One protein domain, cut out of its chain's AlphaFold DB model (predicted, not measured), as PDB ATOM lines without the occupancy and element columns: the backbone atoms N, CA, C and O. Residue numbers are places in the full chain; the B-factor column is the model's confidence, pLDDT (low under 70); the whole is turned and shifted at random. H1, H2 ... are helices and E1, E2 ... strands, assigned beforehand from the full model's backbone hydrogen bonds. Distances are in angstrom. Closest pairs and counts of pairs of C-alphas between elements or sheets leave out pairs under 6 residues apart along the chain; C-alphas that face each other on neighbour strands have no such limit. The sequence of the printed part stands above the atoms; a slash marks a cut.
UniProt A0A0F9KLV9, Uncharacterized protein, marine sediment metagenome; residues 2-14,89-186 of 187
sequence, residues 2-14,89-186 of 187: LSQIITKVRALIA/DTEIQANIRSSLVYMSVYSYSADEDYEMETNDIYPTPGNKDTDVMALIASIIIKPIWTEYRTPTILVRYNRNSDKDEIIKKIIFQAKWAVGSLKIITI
ATOM      1  N   LEU A   2     143.566 161.870  65.450       89.31
ATOM      2  CA  LEU A   2     143.895 161.237  66.733       89.31
ATOM      3  C   LEU A   2     145.335 160.696  66.853       89.31
ATOM      4  O   LEU A   2     145.994 160.935  67.863       89.31
ATOM      5  N   SER A   3     145.860 160.038  65.815       91.19
ATOM      6  CA  SER A   3     147.241 159.526  65.803       91.19
ATOM      7  C   SER A   3     148.293 160.624  65.985       91.19
ATOM      8  O   SER A   3     149.275 160.422  66.694       91.19
ATOM      9  N   GLN A   4     148.068 161.817  65.423       91.75
ATOM     10  CA  GLN A   4     148.975 162.955  65.586       91.75
ATOM     11  C   GLN A   4     148.973 163.469  67.027       91.75
ATOM     12  O   GLN A   4     150.032 163.803  67.560       91.75
ATOM     13  N   ILE A   5     147.807 163.498  67.679       94.06
ATOM     14  CA  ILE A   5     147.693 163.883  69.092       94.06
ATOM     15  C   ILE A   5     148.413 162.853  69.964       94.06
ATOM     16  O   ILE A   5     149.193 163.247  70.825       94.06
ATOM     17  N   ILE A   6     148.250 161.552  69.694       95.06
ATOM     18  CA  ILE A   6     148.988 160.486  70.393       95.06
ATOM     19  C   ILE A   6     150.500 160.702  70.261       95.06
ATOM     20  O   ILE A   6     151.207 160.701  71.269       95.06
ATOM     21  N   THR A   7     151.008 160.954  69.050       94.31
ATOM     22  CA  THR A   7     152.435 161.236  68.832       94.31
ATOM     23  C   THR A   7     152.906 162.451  69.634       94.31
ATOM     24  O   THR A   7     153.957 162.387  70.276       94.31
ATOM     25  N   LYS A   8     152.126 163.540  69.655       95.06
ATOM     26  CA  LYS A   8     152.436 164.733  70.461       95.06
ATOM     27  C   LYS A   8     152.459 164.411  71.954       95.06
ATOM     28  O   LYS A   8     153.413 164.789  72.626       95.06
ATOM     29  N   VAL A   9     151.469 163.677  72.463       96.12
ATOM     30  CA  VAL A   9     151.409 163.270  73.875       96.12
ATOM     31  C   VAL A   9     152.625 162.427  74.247       96.12
ATOM     32  O   VAL A   9     153.270 162.742  75.244       96.12
ATOM     33  N   ARG A  10     152.988 161.419  73.439       95.31
ATOM     34  CA  ARG A  10     154.180 160.577  73.662       95.31
ATOM     35  C   ARG A  10     155.453 161.417  73.756       95.31
ATOM     36  O   ARG A  10     156.219 161.259  74.706       95.31
ATOM     37  N   ALA A  11     155.643 162.357  72.829       93.19
ATOM     38  CA  ALA A  11     156.776 163.279  72.857       93.19
ATOM     39  C   ALA A  11     156.779 164.149  74.128       93.19
ATOM     40  O   ALA A  11     157.805 164.274  74.795       93.19
ATOM     41  N   LEU A  12     155.617 164.692  74.502       93.94
ATOM     42  CA  LEU A  12     155.438 165.550  75.672       93.94
ATOM     43  C   LEU A  12     155.585 164.827  77.009       93.94
ATOM     44  O   LEU A  12     155.815 165.499  77.997       93.94
ATOM     45  N   ILE A  13     155.442 163.505  77.094       94.31
ATOM     46  CA  ILE A  13     155.670 162.755  78.347       94.31
ATOM     47  C   ILE A  13     157.017 162.017  78.363       94.31
ATOM     48  O   ILE A  13     157.341 161.358  79.363       94.31
ATOM     49  N   ALA A  14     157.799 162.167  77.286       92.44
ATOM     50  CA  ALA A  14     159.006 161.404  76.972       92.44
ATOM     51  C   ALA A  14     158.781 159.880  76.980       92.44
ATOM     52  O   ALA A  14     159.609 159.125  77.487       92.44
ATOM     53  N   ASP A  89     148.509 152.931  73.184       92.00
ATOM     54  CA  ASP A  89     147.700 153.914  72.457       92.00
ATOM     55  C   ASP A  89     146.311 154.061  73.091       92.00
ATOM     56  O   ASP A  89     145.818 155.177  73.211       92.00
ATOM     57  N   THR A  90     145.716 152.969  73.580       92.00
ATOM     58  CA  THR A  90     144.415 152.982  74.266       92.00
ATOM     59  C   THR A  90     144.437 153.830  75.539       92.00
ATOM     60  O   THR A  90     143.529 154.630  75.766       92.00
ATOM     61  N   GLU A  91     145.479 153.705  76.365       94.00
ATOM     62  CA  GLU A  91     145.649 154.538  77.562       94.00
ATOM     63  C   GLU A  91     145.813 156.011  77.189       94.00
ATOM     64  O   GLU A  91     145.187 156.882  77.796       94.00
ATOM     65  N   ILE A  92     146.619 156.317  76.169       95.69
ATOM     66  CA  ILE A  92     146.802 157.698  75.710       95.69
ATOM     67  C   ILE A  92     145.484 158.261  75.162       95.69
ATOM     68  O   ILE A  92     145.112 159.378  75.515       95.69
ATOM     69  N   GLN A  93     144.735 157.491  74.373       95.19
ATOM     70  CA  GLN A  93     143.416 157.883  73.869       95.19
ATOM     71  C   GLN A  93     142.428 158.164  75.003       95.19
ATOM     72  O   GLN A  93     141.702 159.154  74.940       95.19
ATOM     73  N   ALA A  94     142.424 157.359  76.069       94.81
ATOM     74  CA  ALA A  94     141.587 157.614  77.240       94.81
ATOM     75  C   ALA A  94     141.944 158.946  77.924       94.81
ATOM     76  O   ALA A  94     141.055 159.706  78.302       94.81
ATOM     77  N   ASN A  95     143.234 159.281  78.018       96.50
ATOM     78  CA  ASN A  95     143.678 160.571  78.553       96.50
ATOM     79  C   ASN A  95     143.347 161.749  77.621       96.50
ATOM     80  O   ASN A  95     143.041 162.837  78.104       96.50
ATOM     81  N   ILE A  96     143.348 161.534  76.301       95.94
ATOM     82  CA  ILE A  96     142.848 162.516  75.331       95.94
ATOM     83  C   ILE A  96     141.337 162.718  75.516       95.94
ATOM     84  O   ILE A  96     140.887 163.852  75.550       95.94
ATOM     85  N   ARG A  97     140.533 161.668  75.732       94.50
ATOM     86  CA  ARG A  97     139.099 161.846  76.055       94.50
ATOM     87  C   ARG A  97     138.902 162.691  77.307       94.50
ATOM     88  O   ARG A  97     138.079 163.599  77.305       94.50
ATOM     89  N   SER A  98     139.694 162.443  78.348       94.31
ATOM     90  CA  SER A  98     139.670 163.271  79.555       94.31
ATOM     91  C   SER A  98     140.027 164.731  79.259       94.31
ATOM     92  O   SER A  98     139.408 165.625  79.832       94.31
ATOM     93  N   SER A  99     140.973 165.004  78.351       94.88
ATOM     94  CA  SER A  99     141.296 166.385  77.976       94.88
ATOM     95  C   SER A  99     140.139 167.096  77.275       94.88
ATOM     96  O   SER A  99     139.889 168.260  77.586       94.88
ATOM     97  N   LEU A 100     139.377 166.397  76.427       94.06
ATOM     98  CA  LEU A 100     138.162 166.940  75.807       94.06
ATOM     99  C   LEU A 100     137.109 167.323  76.856       94.06
ATOM    100  O   LEU A 100     136.541 168.412  76.789       94.06
ATOM    101  N   VAL A 101     136.917 166.485  77.881       93.06
ATOM    102  CA  VAL A 101     136.000 166.785  78.994       93.06
ATOM    103  C   VAL A 101     136.420 168.061  79.724       93.06
ATOM    104  O   VAL A 101     135.585 168.933  79.951       93.06
ATOM    105  N   TYR A 102     137.707 168.223  80.050       93.62
ATOM    106  CA  TYR A 102     138.192 169.462  80.670       93.62
ATOM    107  C   TYR A 102     137.968 170.686  79.775       93.62
ATOM    108  O   TYR A 102     137.569 171.741  80.271       93.62
ATOM    109  N   MET A 103     138.209 170.557  78.468       91.81
ATOM    110  CA  MET A 103     137.976 171.638  77.507       91.81
ATOM    111  C   MET A 103     136.501 172.052  77.460       91.81
ATOM    112  O   MET A 103     136.228 173.252  77.457       91.81
ATOM    113  N   SER A 104     135.572 171.095  77.496       90.31
ATOM    114  CA  SER A 104     134.129 171.371  77.543       90.31
ATOM    115  C   SER A 104     133.710 172.011  78.878       90.31
ATOM    116  O   SER A 104     133.099 173.080  78.892       90.31
ATOM    117  N   VAL A 105     134.154 171.459  80.019       90.19
ATOM    118  CA  VAL A 105     133.852 171.984  81.371       90.19
ATOM    119  C   VAL A 105     134.275 173.444  81.538       90.19
ATOM    120  O   VAL A 105     133.587 174.221  82.201       90.19
ATOM    121  N   TYR A 106     135.402 173.835  80.946       88.75
ATOM    122  CA  TYR A 106     135.904 175.208  81.007       88.75
ATOM    123  C   TYR A 106     135.575 176.040  79.757       88.75
ATOM    124  O   TYR A 106     136.151 177.116  79.572       88.75
ATOM    125  N   SER A 107     134.635 175.570  78.929       83.50
ATOM    126  CA  SER A 107     134.102 176.257  77.747       83.50
ATOM    127  C   SER A 107     135.207 176.820  76.849       83.50
ATOM    128  O   SER A 107     135.247 178.026  76.563       83.50
ATOM    129  N   TYR A 108     136.159 175.960  76.479       83.56
ATOM    130  CA  TYR A 108     137.315 176.320  75.657       83.56
ATOM    131  C   TYR A 108     136.887 176.995  74.347       83.56
ATOM    132  O   TYR A 108     137.354 178.096  74.050       83.56
ATOM    133  N   SER A 109     135.947 176.379  73.627       76.69
ATOM    134  CA  SER A 109     135.231 176.994  72.513       76.69
ATOM    135  C   SER A 109     133.835 177.414  72.980       76.69
ATOM    136  O   SER A 109     133.266 176.808  73.886       76.69
ATOM    137  N   ALA A 110     133.326 178.515  72.427       66.25
ATOM    138  CA  ALA A 110     131.985 179.009  72.739       66.25
ATOM    139  C   ALA A 110     130.898 178.285  71.928       66.25
ATOM    140  O   ALA A 110     129.763 178.211  72.389       66.25
ATOM    141  N   ASP A 111     131.268 177.752  70.760       66.44
ATOM    142  CA  ASP A 111     130.325 177.281  69.742       66.44
ATOM    143  C   ASP A 111     130.558 175.812  69.338       66.44
ATOM    144  O   ASP A 111     129.773 175.253  68.576       66.44
ATOM    145  N   GLU A 112     131.626 175.175  69.837       76.56
ATOM    146  CA  GLU A 112     132.032 173.821  69.442       76.56
ATOM    147  C   GLU A 112     132.454 172.979  70.653       76.56
ATOM    148  O   GLU A 112     133.418 173.310  71.342       76.56
ATOM    149  N   ASP A 113     131.777 171.857  70.883       83.69
ATOM    150  CA  ASP A 113     132.251 170.820  71.799       83.69
ATOM    151  C   ASP A 113     133.007 169.752  71.007       83.69
ATOM    152  O   ASP A 113     132.514 169.231  70.007       83.69
ATOM    153  N   TYR A 114     134.225 169.443  71.454       90.50
ATOM    154  CA  TYR A 114     135.033 168.386  70.860       90.50
ATOM    155  C   TYR A 114     134.677 167.033  71.468       90.50
ATOM    156  O   TYR A 114     134.770 166.838  72.681       90.50
ATOM    157  N   GLU A 115     134.384 166.066  70.614       89.19
ATOM    158  CA  GLU A 115     134.049 164.700  70.985       89.19
ATOM    159  C   GLU A 115     134.956 163.709  70.260       89.19
ATOM    160  O   GLU A 115     135.412 163.942  69.140       89.19
ATOM    161  N   MET A 116     135.244 162.586  70.919       89.62
ATOM    162  CA  MET A 116     136.010 161.507  70.309       89.62
ATOM    163  C   MET A 116     135.063 160.477  69.703       89.62
ATOM    164  O   MET A 116     134.368 159.764  70.427       89.62
ATOM    165  N   GLU A 117     135.113 160.344  68.386       86.44
ATOM    166  CA  GLU A 117     134.512 159.235  67.654       86.44
ATOM    167  C   GLU A 117     135.496 158.058  67.553       86.44
ATOM    168  O   GLU A 117     136.603 158.100  68.093       86.44
ATOM    169  N   THR A 118     135.109 156.969  66.880       79.25
ATOM    170  CA  THR A 118     135.849 155.694  66.892       79.25
ATOM    171  C   THR A 118     137.347 155.846  66.615       79.25
ATOM    172  O   THR A 118     138.135 155.192  67.287       79.25
ATOM    173  N   ASN A 119     137.744 156.714  65.676       77.81
ATOM    174  CA  ASN A 119     139.151 156.941  65.323       77.81
ATOM    175  C   ASN A 119     139.511 158.422  65.094       77.81
ATOM    176  O   ASN A 119     140.610 158.714  64.611       77.81
ATOM    177  N   ASP A 120     138.613 159.360  65.405       87.94
ATOM    178  CA  ASP A 120     138.875 160.783  65.185       87.94
ATOM    179  C   ASP A 120     138.188 161.694  66.204       87.94
ATOM    180  O   ASP A 120     137.462 161.224  67.078       87.94
ATOM    181  N   ILE A 121     138.477 162.993  66.119       90.75
ATOM    182  CA  ILE A 121     137.863 164.028  66.958       90.75
ATOM    183  C   ILE A 121     136.985 164.926  66.087       90.75
ATOM    184  O   ILE A 121     137.438 165.394  65.036       90.75
ATOM    185  N   TYR A 122     135.753 165.162  66.539       90.00
ATOM    186  CA  TYR A 122     134.764 166.011  65.881       90.00
ATOM    187  C   TYR A 122     134.319 167.167  66.801       90.00
ATOM    188  O   TYR A 122     134.094 166.911  67.980       90.00
ATOM    189  N   PRO A 123     134.174 168.410  66.299       90.81
ATOM    190  CA  PRO A 123     134.597 168.861  64.973       90.81
ATOM    191  C   PRO A 123     136.116 168.731  64.801       90.81
ATOM    192  O   PRO A 123     136.853 168.586  65.774       90.81
ATOM    193  N   THR A 124     136.592 168.710  63.551       89.88
ATOM    194  CA  THR A 124     138.018 168.489  63.271       89.88
ATOM    195  C   THR A 124     138.860 169.614  63.885       89.88
ATOM    196  O   THR A 124     138.758 170.754  63.430       89.88
ATOM    197  N   PRO A 125     139.723 169.318  64.873       89.62
ATOM    198  CA  PRO A 125     140.462 170.354  65.581       89.62
ATOM    199  C   PRO A 125     141.576 170.941  64.712       89.62
ATOM    200  O   PRO A 125     142.226 170.238  63.930       89.62
ATOM    201  N   GLY A 126     141.854 172.232  64.894       88.38
ATOM    202  CA  GLY A 126     143.009 172.891  64.302       88.38
ATOM    203  C   GLY A 126     144.320 172.540  65.016       88.38
ATOM    204  O   GLY A 126     144.363 171.908  66.072       88.38
ATOM    205  N   ASN A 127     145.446 173.006  64.468       87.44
ATOM    206  CA  ASN A 127     146.771 172.726  65.041       87.44
ATOM    207  C   ASN A 127     146.915 173.207  66.496       87.44
ATOM    208  O   ASN A 127     147.533 172.524  67.309       87.44
ATOM    209  N   LYS A 128     146.330 174.360  66.830       86.50
ATOM    210  CA  LYS A 128     146.354 174.902  68.193       86.50
ATOM    211  C   LYS A 128     145.515 174.051  69.146       86.50
ATOM    212  O   LYS A 128     145.972 173.752  70.245       86.50
ATOM    213  N   ASP A 129     144.333 173.623  68.715       90.12
ATOM    214  CA  ASP A 129     143.438 172.782  69.512       90.12
ATOM    215  C   ASP A 129     144.091 171.426  69.790       90.12
ATOM    216  O   ASP A 129     144.140 170.985  70.934       90.12
ATOM    217  N   THR A 130     144.727 170.820  68.778       92.12
ATOM    218  CA  THR A 130     145.491 169.573  68.965       92.12
ATOM    219  C   THR A 130     146.663 169.734  69.937       92.12
ATOM    220  O   THR A 130     146.945 168.811  70.699       92.12
ATOM    221  N   ASP A 131     147.342 170.888  69.942       91.75
ATOM    222  CA  ASP A 131     148.412 171.184  70.902       91.75
ATOM    223  C   ASP A 131     147.869 171.331  72.330       91.75
ATOM    224  O   ASP A 131     148.476 170.806  73.263       91.75
ATOM    225  N   VAL A 132     146.715 171.983  72.512       91.81
ATOM    226  CA  VAL A 132     146.039 172.099  73.817       91.81
ATOM    227  C   VAL A 132     145.579 170.729  74.317       91.81
ATOM    228  O   VAL A 132     145.881 170.365  75.454       91.81
ATOM    229  N   MET A 133     144.917 169.940  73.466       94.19
ATOM    230  CA  MET A 133     144.469 168.580  73.787       94.19
ATOM    231  C   MET A 133     145.637 167.692  74.216       94.19
ATOM    232  O   MET A 133     145.531 166.990  75.224       94.19
ATOM    233  N   ALA A 134     146.750 167.743  73.473       95.12
ATOM    234  CA  ALA A 134     147.951 166.980  73.788       95.12
ATOM    235  C   ALA A 134     148.562 167.430  75.120       95.12
ATOM    236  O   ALA A 134     148.890 166.596  75.955       95.12
ATOM    237  N   LEU A 135     148.664 168.738  75.351       93.69
ATOM    238  CA  LEU A 135     149.273 169.283  76.558       93.69
ATOM    239  C   LEU A 135     148.460 168.956  77.820       93.69
ATOM    240  O   LEU A 135     149.034 168.514  78.813       93.69
ATOM    241  N   ILE A 136     147.131 169.079  77.766       94.69
ATOM    242  CA  ILE A 136     146.248 168.673  78.869       94.69
ATOM    243  C   ILE A 136     146.367 167.164  79.117       94.69
ATOM    244  O   ILE A 136     146.573 166.755  80.258       94.69
ATOM    245  N   ALA A 137     146.307 166.329  78.071       96.44
ATOM    246  CA  ALA A 137     146.458 164.880  78.216       96.44
ATOM    247  C   ALA A 137     147.815 164.506  78.843       96.44
ATOM    248  O   ALA A 137     147.882 163.652  79.727       96.44
ATOM    249  N   SER A 138     148.896 165.186  78.458       95.19
ATOM    250  CA  SER A 138     150.225 164.985  79.037       95.19
ATOM    251  C   SER A 138     150.316 165.386  80.512       95.19
ATOM    252  O   SER A 138     151.013 164.705  81.267       95.19
ATOM    253  N   ILE A 139     149.610 166.438  80.938       93.75
ATOM    254  CA  ILE A 139     149.517 166.846  82.351       93.75
ATOM    255  C   ILE A 139     148.715 165.824  83.155       93.75
ATOM    256  O   ILE A 139     149.114 165.482  84.264       93.75
ATOM    257  N   ILE A 140     147.630 165.279  82.600       94.69
ATOM    258  CA  ILE A 140     146.854 164.220  83.264       94.69
ATOM    259  C   ILE A 140     147.737 162.985  83.497       94.69
ATOM    260  O   ILE A 140     147.745 162.436  84.598       94.69
ATOM    261  N   ILE A 141     148.523 162.585  82.492       94.19
ATOM    262  CA  ILE A 141     149.430 161.432  82.583       94.19
ATOM    263  C   ILE A 141     150.597 161.703  83.544       94.19
ATOM    264  O   ILE A 141     151.032 160.804  84.268       94.19
ATOM    265  N   LYS A 142     151.152 162.921  83.542       91.38
ATOM    266  CA  LYS A 142     152.399 163.242  84.250       91.38
ATOM    267  C   LYS A 142     152.362 164.619  84.931       91.38
ATOM    268  O   LYS A 142     153.206 165.463  84.646       91.38
ATOM    269  N   PRO A 143     151.486 164.835  85.924       85.88
ATOM    270  CA  PRO A 143     151.171 166.175  86.443       85.88
ATOM    271  C   PRO A 143     152.365 166.912  87.062       85.88
ATOM    272  O   PRO A 143     152.381 168.134  87.137       85.88
ATOM    273  N   ILE A 144     153.389 166.168  87.474       82.56
ATOM    274  CA  ILE A 144     154.560 166.642  88.218       82.56
ATOM    275  C   ILE A 144     155.597 167.345  87.311       82.56
ATOM    276  O   ILE A 144     156.569 167.925  87.796       82.56
ATOM    277  N   TRP A 145     155.446 167.277  85.990       79.38
ATOM    278  CA  TRP A 145     156.358 167.944  85.062       79.38
ATOM    279  C   TRP A 145     156.209 169.456  85.101       79.38
ATOM    280  O   TRP A 145     155.115 169.971  84.998       79.38
ATOM    281  N   THR A 146     157.317 170.180  85.224       79.38
ATOM    282  CA  THR A 146     157.289 171.641  85.391       79.38
ATOM    283  C   THR A 146     157.230 172.404  84.074       79.38
ATOM    284  O   THR A 146     157.024 173.614  84.085       79.38
ATOM    285  N   GLU A 147     157.461 171.730  82.944       86.19
ATOM    286  CA  GLU A 147     157.512 172.355  81.625       86.19
ATOM    287  C   GLU A 147     156.991 171.416  80.533       86.19
ATOM    288  O   GLU A 147     157.405 170.261  80.442       86.19
ATOM    289  N   TYR A 148     156.128 171.951  79.672       84.56
ATOM    290  CA  TYR A 148     155.651 171.307  78.450       84.56
ATOM    291  C   TYR A 148     155.759 172.270  77.276       84.56
ATOM    292  O   TYR A 148     155.411 173.446  77.396       84.56
ATOM    293  N   ARG A 149     156.201 171.769  76.119       83.31
ATOM    294  CA  ARG A 149     156.414 172.587  74.922       83.31
ATOM    295  C   ARG A 149     155.894 171.898  73.670       83.31
ATOM    296  O   ARG A 149     156.381 170.836  73.294       83.31
ATOM    297  N   THR A 150     154.962 172.548  72.992       83.94
ATOM    298  CA  THR A 150     154.557 172.247  71.616       83.94
ATOM    299  C   THR A 150     155.125 173.320  70.674       83.94
ATOM    300  O   THR A 150     155.700 174.310  71.140       83.94
ATOM    301  N   PRO A 151     155.001 173.174  69.340       79.00
ATOM    302  CA  PRO A 151     155.426 174.219  68.410       79.00
ATOM    303  C   PRO A 151     154.729 175.569  68.635       79.00
ATOM    304  O   PRO A 151     155.313 176.604  68.325       79.00
ATOM    305  N   THR A 152     153.501 175.566  69.169       72.44
ATOM    306  CA  THR A 152     152.698 176.786  69.349       72.44
ATOM    307  C   THR A 152     152.592 177.262  70.800       72.44
ATOM    308  O   THR A 152     152.339 178.448  71.021       72.44
ATOM    309  N   ILE A 153     152.797 176.385  71.792       78.50
ATOM    310  CA  ILE A 153     152.544 176.666  73.213       78.50
ATOM    311  C   ILE A 153     153.734 176.211  74.069       78.50
ATOM    312  O   ILE A 153     154.241 175.101  73.927       78.50
ATOM    313  N   LEU A 154     154.149 177.058  75.015       80.88
ATOM    314  CA  LEU A 154     155.058 176.699  76.104       80.88
ATOM    315  C   LEU A 154     154.338 176.932  77.430       80.88
ATOM    316  O   LEU A 154     153.891 178.049  77.688       80.88
ATOM    317  N   VAL A 155     154.263 175.904  78.269       81.44
ATOM    318  CA  VAL A 155     153.677 175.981  79.610       81.44
ATOM    319  C   VAL A 155     154.736 175.659  80.645       81.44
ATOM    320  O   VAL A 155     155.408 174.636  80.541       81.44
ATOM    321  N   ARG A 156     154.854 176.527  81.649       84.44
ATOM    322  CA  ARG A 156     155.664 176.328  82.848       84.44
ATOM    323  C   ARG A 156     154.825 176.554  84.091       84.44
ATOM    324  O   ARG A 156     154.087 177.534  84.168       84.44
ATOM    325  N   TYR A 157     154.965 175.663  85.058       81.69
ATOM    326  CA  TYR A 157     154.246 175.752  86.322       81.69
ATOM    327  C   TYR A 157     155.041 175.124  87.467       81.69
ATOM    328  O   TYR A 157     155.975 174.343  87.258       81.69
ATOM    329  N   ASN A 158     154.672 175.475  88.696       81.25
ATOM    330  CA  ASN A 158     155.278 174.913  89.893       81.25
ATOM    331  C   ASN A 158     154.857 173.447  90.074       81.25
ATOM    332  O   ASN A 158     153.681 173.107  89.996       81.25
ATOM    333  N   ARG A 159     155.816 172.571  90.388       77.62
ATOM    334  CA  ARG A 159     155.589 171.138  90.634       77.62
ATOM    335  C   ARG A 159     154.514 170.856  91.695       77.62
ATOM    336  O   ARG A 159     153.913 169.786  91.667       77.62
ATOM    337  N   ASN A 160     154.318 171.783  92.632       83.31
ATOM    338  CA  ASN A 160     153.352 171.657  93.724       83.31
ATOM    339  C   ASN A 160     151.966 172.233  93.391       83.31
ATOM    340  O   ASN A 160     151.076 172.162  94.235       83.31
ATOM    341  N   SER A 161     151.787 172.835  92.213       84.81
ATOM    342  CA  SER A 161     150.485 173.337  91.780       84.81
ATOM    343  C   SER A 161     149.516 172.181  91.544       84.81
ATOM    344  O   SER A 161     149.901 171.108  91.072       84.81
ATOM    345  N   ASP A 162     148.245 172.411  91.863       89.69
ATOM    346  CA  ASP A 162     147.200 171.429  91.612       89.69
ATOM    347  C   ASP A 162     146.972 171.240  90.104       89.69
ATOM    348  O   ASP A 162     146.940 172.205  89.332       89.69
ATOM    349  N   LYS A 163     146.809 169.984  89.675       88.94
ATOM    350  CA  LYS A 163     146.683 169.644  88.251       88.94
ATOM    351  C   LYS A 163     145.451 170.292  87.612       88.94
ATOM    352  O   LYS A 163     145.532 170.716  86.461       88.94
ATOM    353  N   ASP A 164     144.335 170.386  88.337       90.62
ATOM    354  CA  ASP A 164     143.086 170.919  87.794       90.62
ATOM    355  C   ASP A 164     143.207 172.438  87.646       90.62
ATOM    356  O   ASP A 164     142.771 173.007  86.643       90.62
ATOM    357  N   GLU A 165     143.892 173.098  88.584       88.94
ATOM    358  CA  GLU A 165     144.236 174.516  88.472       88.94
ATOM    359  C   GLU A 165     145.145 174.796  87.266       88.94
ATOM    360  O   GLU A 165     144.898 175.743  86.510       88.94
ATOM    361  N   ILE A 166     146.167 173.961  87.049       87.94
ATOM    362  CA  ILE A 166     147.062 174.063  85.891       87.94
ATOM    363  C   ILE A 166     146.256 173.931  84.589       87.94
ATOM    364  O   ILE A 166     146.331 174.813  83.729       87.94
ATOM    365  N   ILE A 167     145.451 172.869  84.456       91.25
ATOM    366  CA  ILE A 167     144.626 172.599  83.266       91.25
ATOM    367  C   ILE A 167     143.661 173.756  83.001       91.25
ATOM    368  O   ILE A 167     143.582 174.259  81.876       91.25
ATOM    369  N   LYS A 168     142.981 174.243  84.043       90.19
ATOM    370  CA  LYS A 168     142.085 175.397  83.963       90.19
ATOM    371  C   LYS A 168     142.818 176.627  83.425       90.19
ATOM    372  O   LYS A 168     142.347 177.249  82.473       90.19
ATOM    373  N   LYS A 169     143.980 176.978  83.992       87.12
ATOM    374  CA  LYS A 169     144.784 178.133  83.551       87.12
ATOM    375  C   LYS A 169     145.198 178.004  82.084       87.12
ATOM    376  O   LYS A 169     145.086 178.985  81.349       87.12
ATOM    377  N   ILE A 170     145.609 176.816  81.642       87.75
ATOM    378  CA  ILE A 170     145.959 176.552  80.239       87.75
ATOM    379  C   ILE A 170     144.764 176.793  79.323       87.75
ATOM    380  O   ILE A 170     144.906 177.512  78.336       87.75
ATOM    381  N   ILE A 171     143.590 176.246  79.650       88.69
ATOM    382  CA  ILE A 171     142.376 176.400  78.835       88.69
ATOM    383  C   ILE A 171     141.978 177.869  78.724       88.69
ATOM    384  O   ILE A 171     141.777 178.362  77.612       88.69
ATOM    385  N   PHE A 172     141.938 178.594  79.847       85.31
ATOM    386  CA  PHE A 172     141.655 180.025  79.821       85.31
ATOM    387  C   PHE A 172     142.674 180.759  78.950       85.31
ATOM    388  O   PHE A 172     142.295 181.446  78.006       85.31
ATOM    389  N   GLN A 173     143.970 180.594  79.192       81.94
ATOM    390  CA  GLN A 173     144.976 181.325  78.423       81.94
ATOM    391  C   GLN A 173     144.955 180.974  76.932       81.94
ATOM    392  O   GLN A 173     145.087 181.868  76.096       81.94
ATOM    393  N   ALA A 174     144.723 179.710  76.583       82.50
ATOM    394  CA  ALA A 174     144.600 179.277  75.203       82.50
ATOM    395  C   ALA A 174     143.357 179.868  74.515       82.50
ATOM    396  O   ALA A 174     143.456 180.235  73.344       82.50
ATOM    397  N   LYS A 175     142.238 180.050  75.228       77.81
ATOM    398  CA  LYS A 175     141.037 180.734  74.716       77.81
ATOM    399  C   LYS A 175     141.302 182.204  74.378       77.81
ATOM    400  O   LYS A 175     140.919 182.674  73.313       77.81
ATOM    401  N   TRP A 176     142.001 182.925  75.255       68.69
ATOM    402  CA  TRP A 176     142.251 184.367  75.094       68.69
ATOM    403  C   TRP A 176     143.459 184.703  74.199       68.69
ATOM    404  O   TRP A 176     143.578 185.828  73.715       68.69
ATOM    405  N   ALA A 177     144.368 183.755  73.956       57.94
ATOM    406  CA  ALA A 177     145.541 183.958  73.108       57.94
ATOM    407  C   ALA A 177     145.191 183.857  71.610       57.94
ATOM    408  O   ALA A 177     145.389 182.820  70.971       57.94
ATOM    409  N   VAL A 178     144.692 184.944  71.027       50.19
ATOM    410  CA  VAL A 178     144.612 185.118  69.569       50.19
ATOM    411  C   VAL A 178     145.950 185.698  69.080       50.19
ATOM    412  O   VAL A 178     146.281 186.841  69.378       50.19
ATOM    413  N   GLY A 179     146.751 184.904  68.354       39.16
ATOM    414  CA  GLY A 179     147.794 185.427  67.454       39.16
ATOM    415  C   GLY A 179     149.234 185.631  67.961       39.16
ATOM    416  O   GLY A 179     149.995 186.303  67.274       39.16
ATOM    417  N   SER A 180     149.674 185.084  69.101       37.75
ATOM    418  CA  SER A 180     151.094 185.200  69.514       37.75
ATOM    419  C   SER A 180     151.616 183.978  70.278       37.75
ATOM    420  O   SER A 180     150.919 183.429  71.128       37.75
ATOM    421  N   LEU A 181     152.859 183.564  69.972       43.66
ATOM    422  CA  LEU A 181     153.654 182.611  70.758       43.66
ATOM    423  C   LEU A 181     153.760 183.148  72.188       43.66
ATOM    424  O   LEU A 181     154.482 184.116  72.430       43.66
ATOM    425  N   LYS A 182     153.013 182.565  73.127       49.91
ATOM    426  CA  LYS A 182     152.954 183.064  74.502       49.91
ATOM    427  C   LYS A 182     153.508 182.023  75.463       49.91
ATOM    428  O   LYS A 182     153.091 180.868  75.453       49.91
ATOM    429  N   ILE A 183     154.466 182.457  76.275       54.09
ATOM    430  CA  ILE A 183     154.952 181.706  77.428       54.09
ATOM    431  C   ILE A 183     153.843 181.766  78.478       54.09
ATOM    432  O   ILE A 183     153.494 182.850  78.945       54.09
ATOM    433  N   ILE A 184     153.274 180.615  78.815       57.09
ATOM    434  CA  ILE A 184     152.354 180.467  79.938       57.09
ATOM    435  C   ILE A 184     153.219 180.208  81.170       57.09
ATOM    436  O   ILE A 184     153.670 179.084  81.380       57.09
ATOM    437  N   THR A 185     153.493 181.253  81.949       53.88
ATOM    438  CA  THR A 185     154.093 181.122  83.284       53.88
ATOM    439  C   THR A 185     152.965 181.099  84.306       53.88
ATOM    440  O   THR A 185     152.144 182.018  84.341       53.88
ATOM    441  N   ILE A 186     152.897 180.032  85.093       53.00
ATOM    442  CA  ILE A 186     151.977 179.903  86.219       53.00
ATOM    443  C   ILE A 186     152.811 180.012  87.497       53.00
ATOM    444  O   ILE A 186     153.526 179.067  87.837       53.00
TER     445      ILE A 186
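Overview. This is residues 2 to 14 and 89 to 186 of the 187 residues of an uncharacterized protein of marine sediment metagenome (UniProt A0A0F9KLV9). A small three-stranded sheet forms a wall, with H3 and H4 side by side over one face; H2 crosses H3 on its side away from the sheet, and H1 crosses H3 near the E1 edge. A long loop, residues 106 to 126, joins H2 to H3. The 111 printed residues include four named helices and three strands, in the order H1 H2 H3 E1 E2 H4 E3, mostly helix; the mixed sheet runs E1 E2 E3. The whole is compact, radius of gyration of the C-alphas 12.7 A, spanning 36 by 29 by 24 A.

Along the chain. E1 is residues 147 to 149, E2 153 to 157 and E3 182 to 186, ending at C-alpha 186 (151.977, 179.903, 86.219). H3, residues 127 to 141, is 21.0 A long; H4, 163 to 176, 20.2 A; H2, 89 to 105, 24.4 A; H1, 2 to 13, 16.6 A, from C-alpha 2 (143.895, 161.237, 66.733).

Arrangement. E1 and E2 form an antiparallel hairpin, N 148 to O 155 being 2.9 A; E2 and E3 are parallel, N 156 to O 184 being 2.8 A. E2, H4, E3 make a strand-helix-strand unit, parallel strands joined through a helix, with a left-handed crossover. H3 and H4 touch at Ile 136 and Ile 167, closest C-alphas 6.1 A, a shallow tilt of 8 degrees, opposite ways; with the sheet they make two layers, helices on one face. H2 touches H3, closest C-alphas Asn 95 and Ala 137, 5.1 A. H1 touches H3, closest C-alphas Val 9 and Ala 134, 5.1 A, and only grazes the sheet. In H1, H2, H3 and H4 every O i to N i+4 pair is within hydrogen-bond range.

Size, cuts and confidence. Residues 15 to 88 are not printed; C-alphas 14 and 89 are 14.3 A apart. The link H2 to H3 is long. Residues 110 to 111 and 176 to 186 have pLDDT under 70.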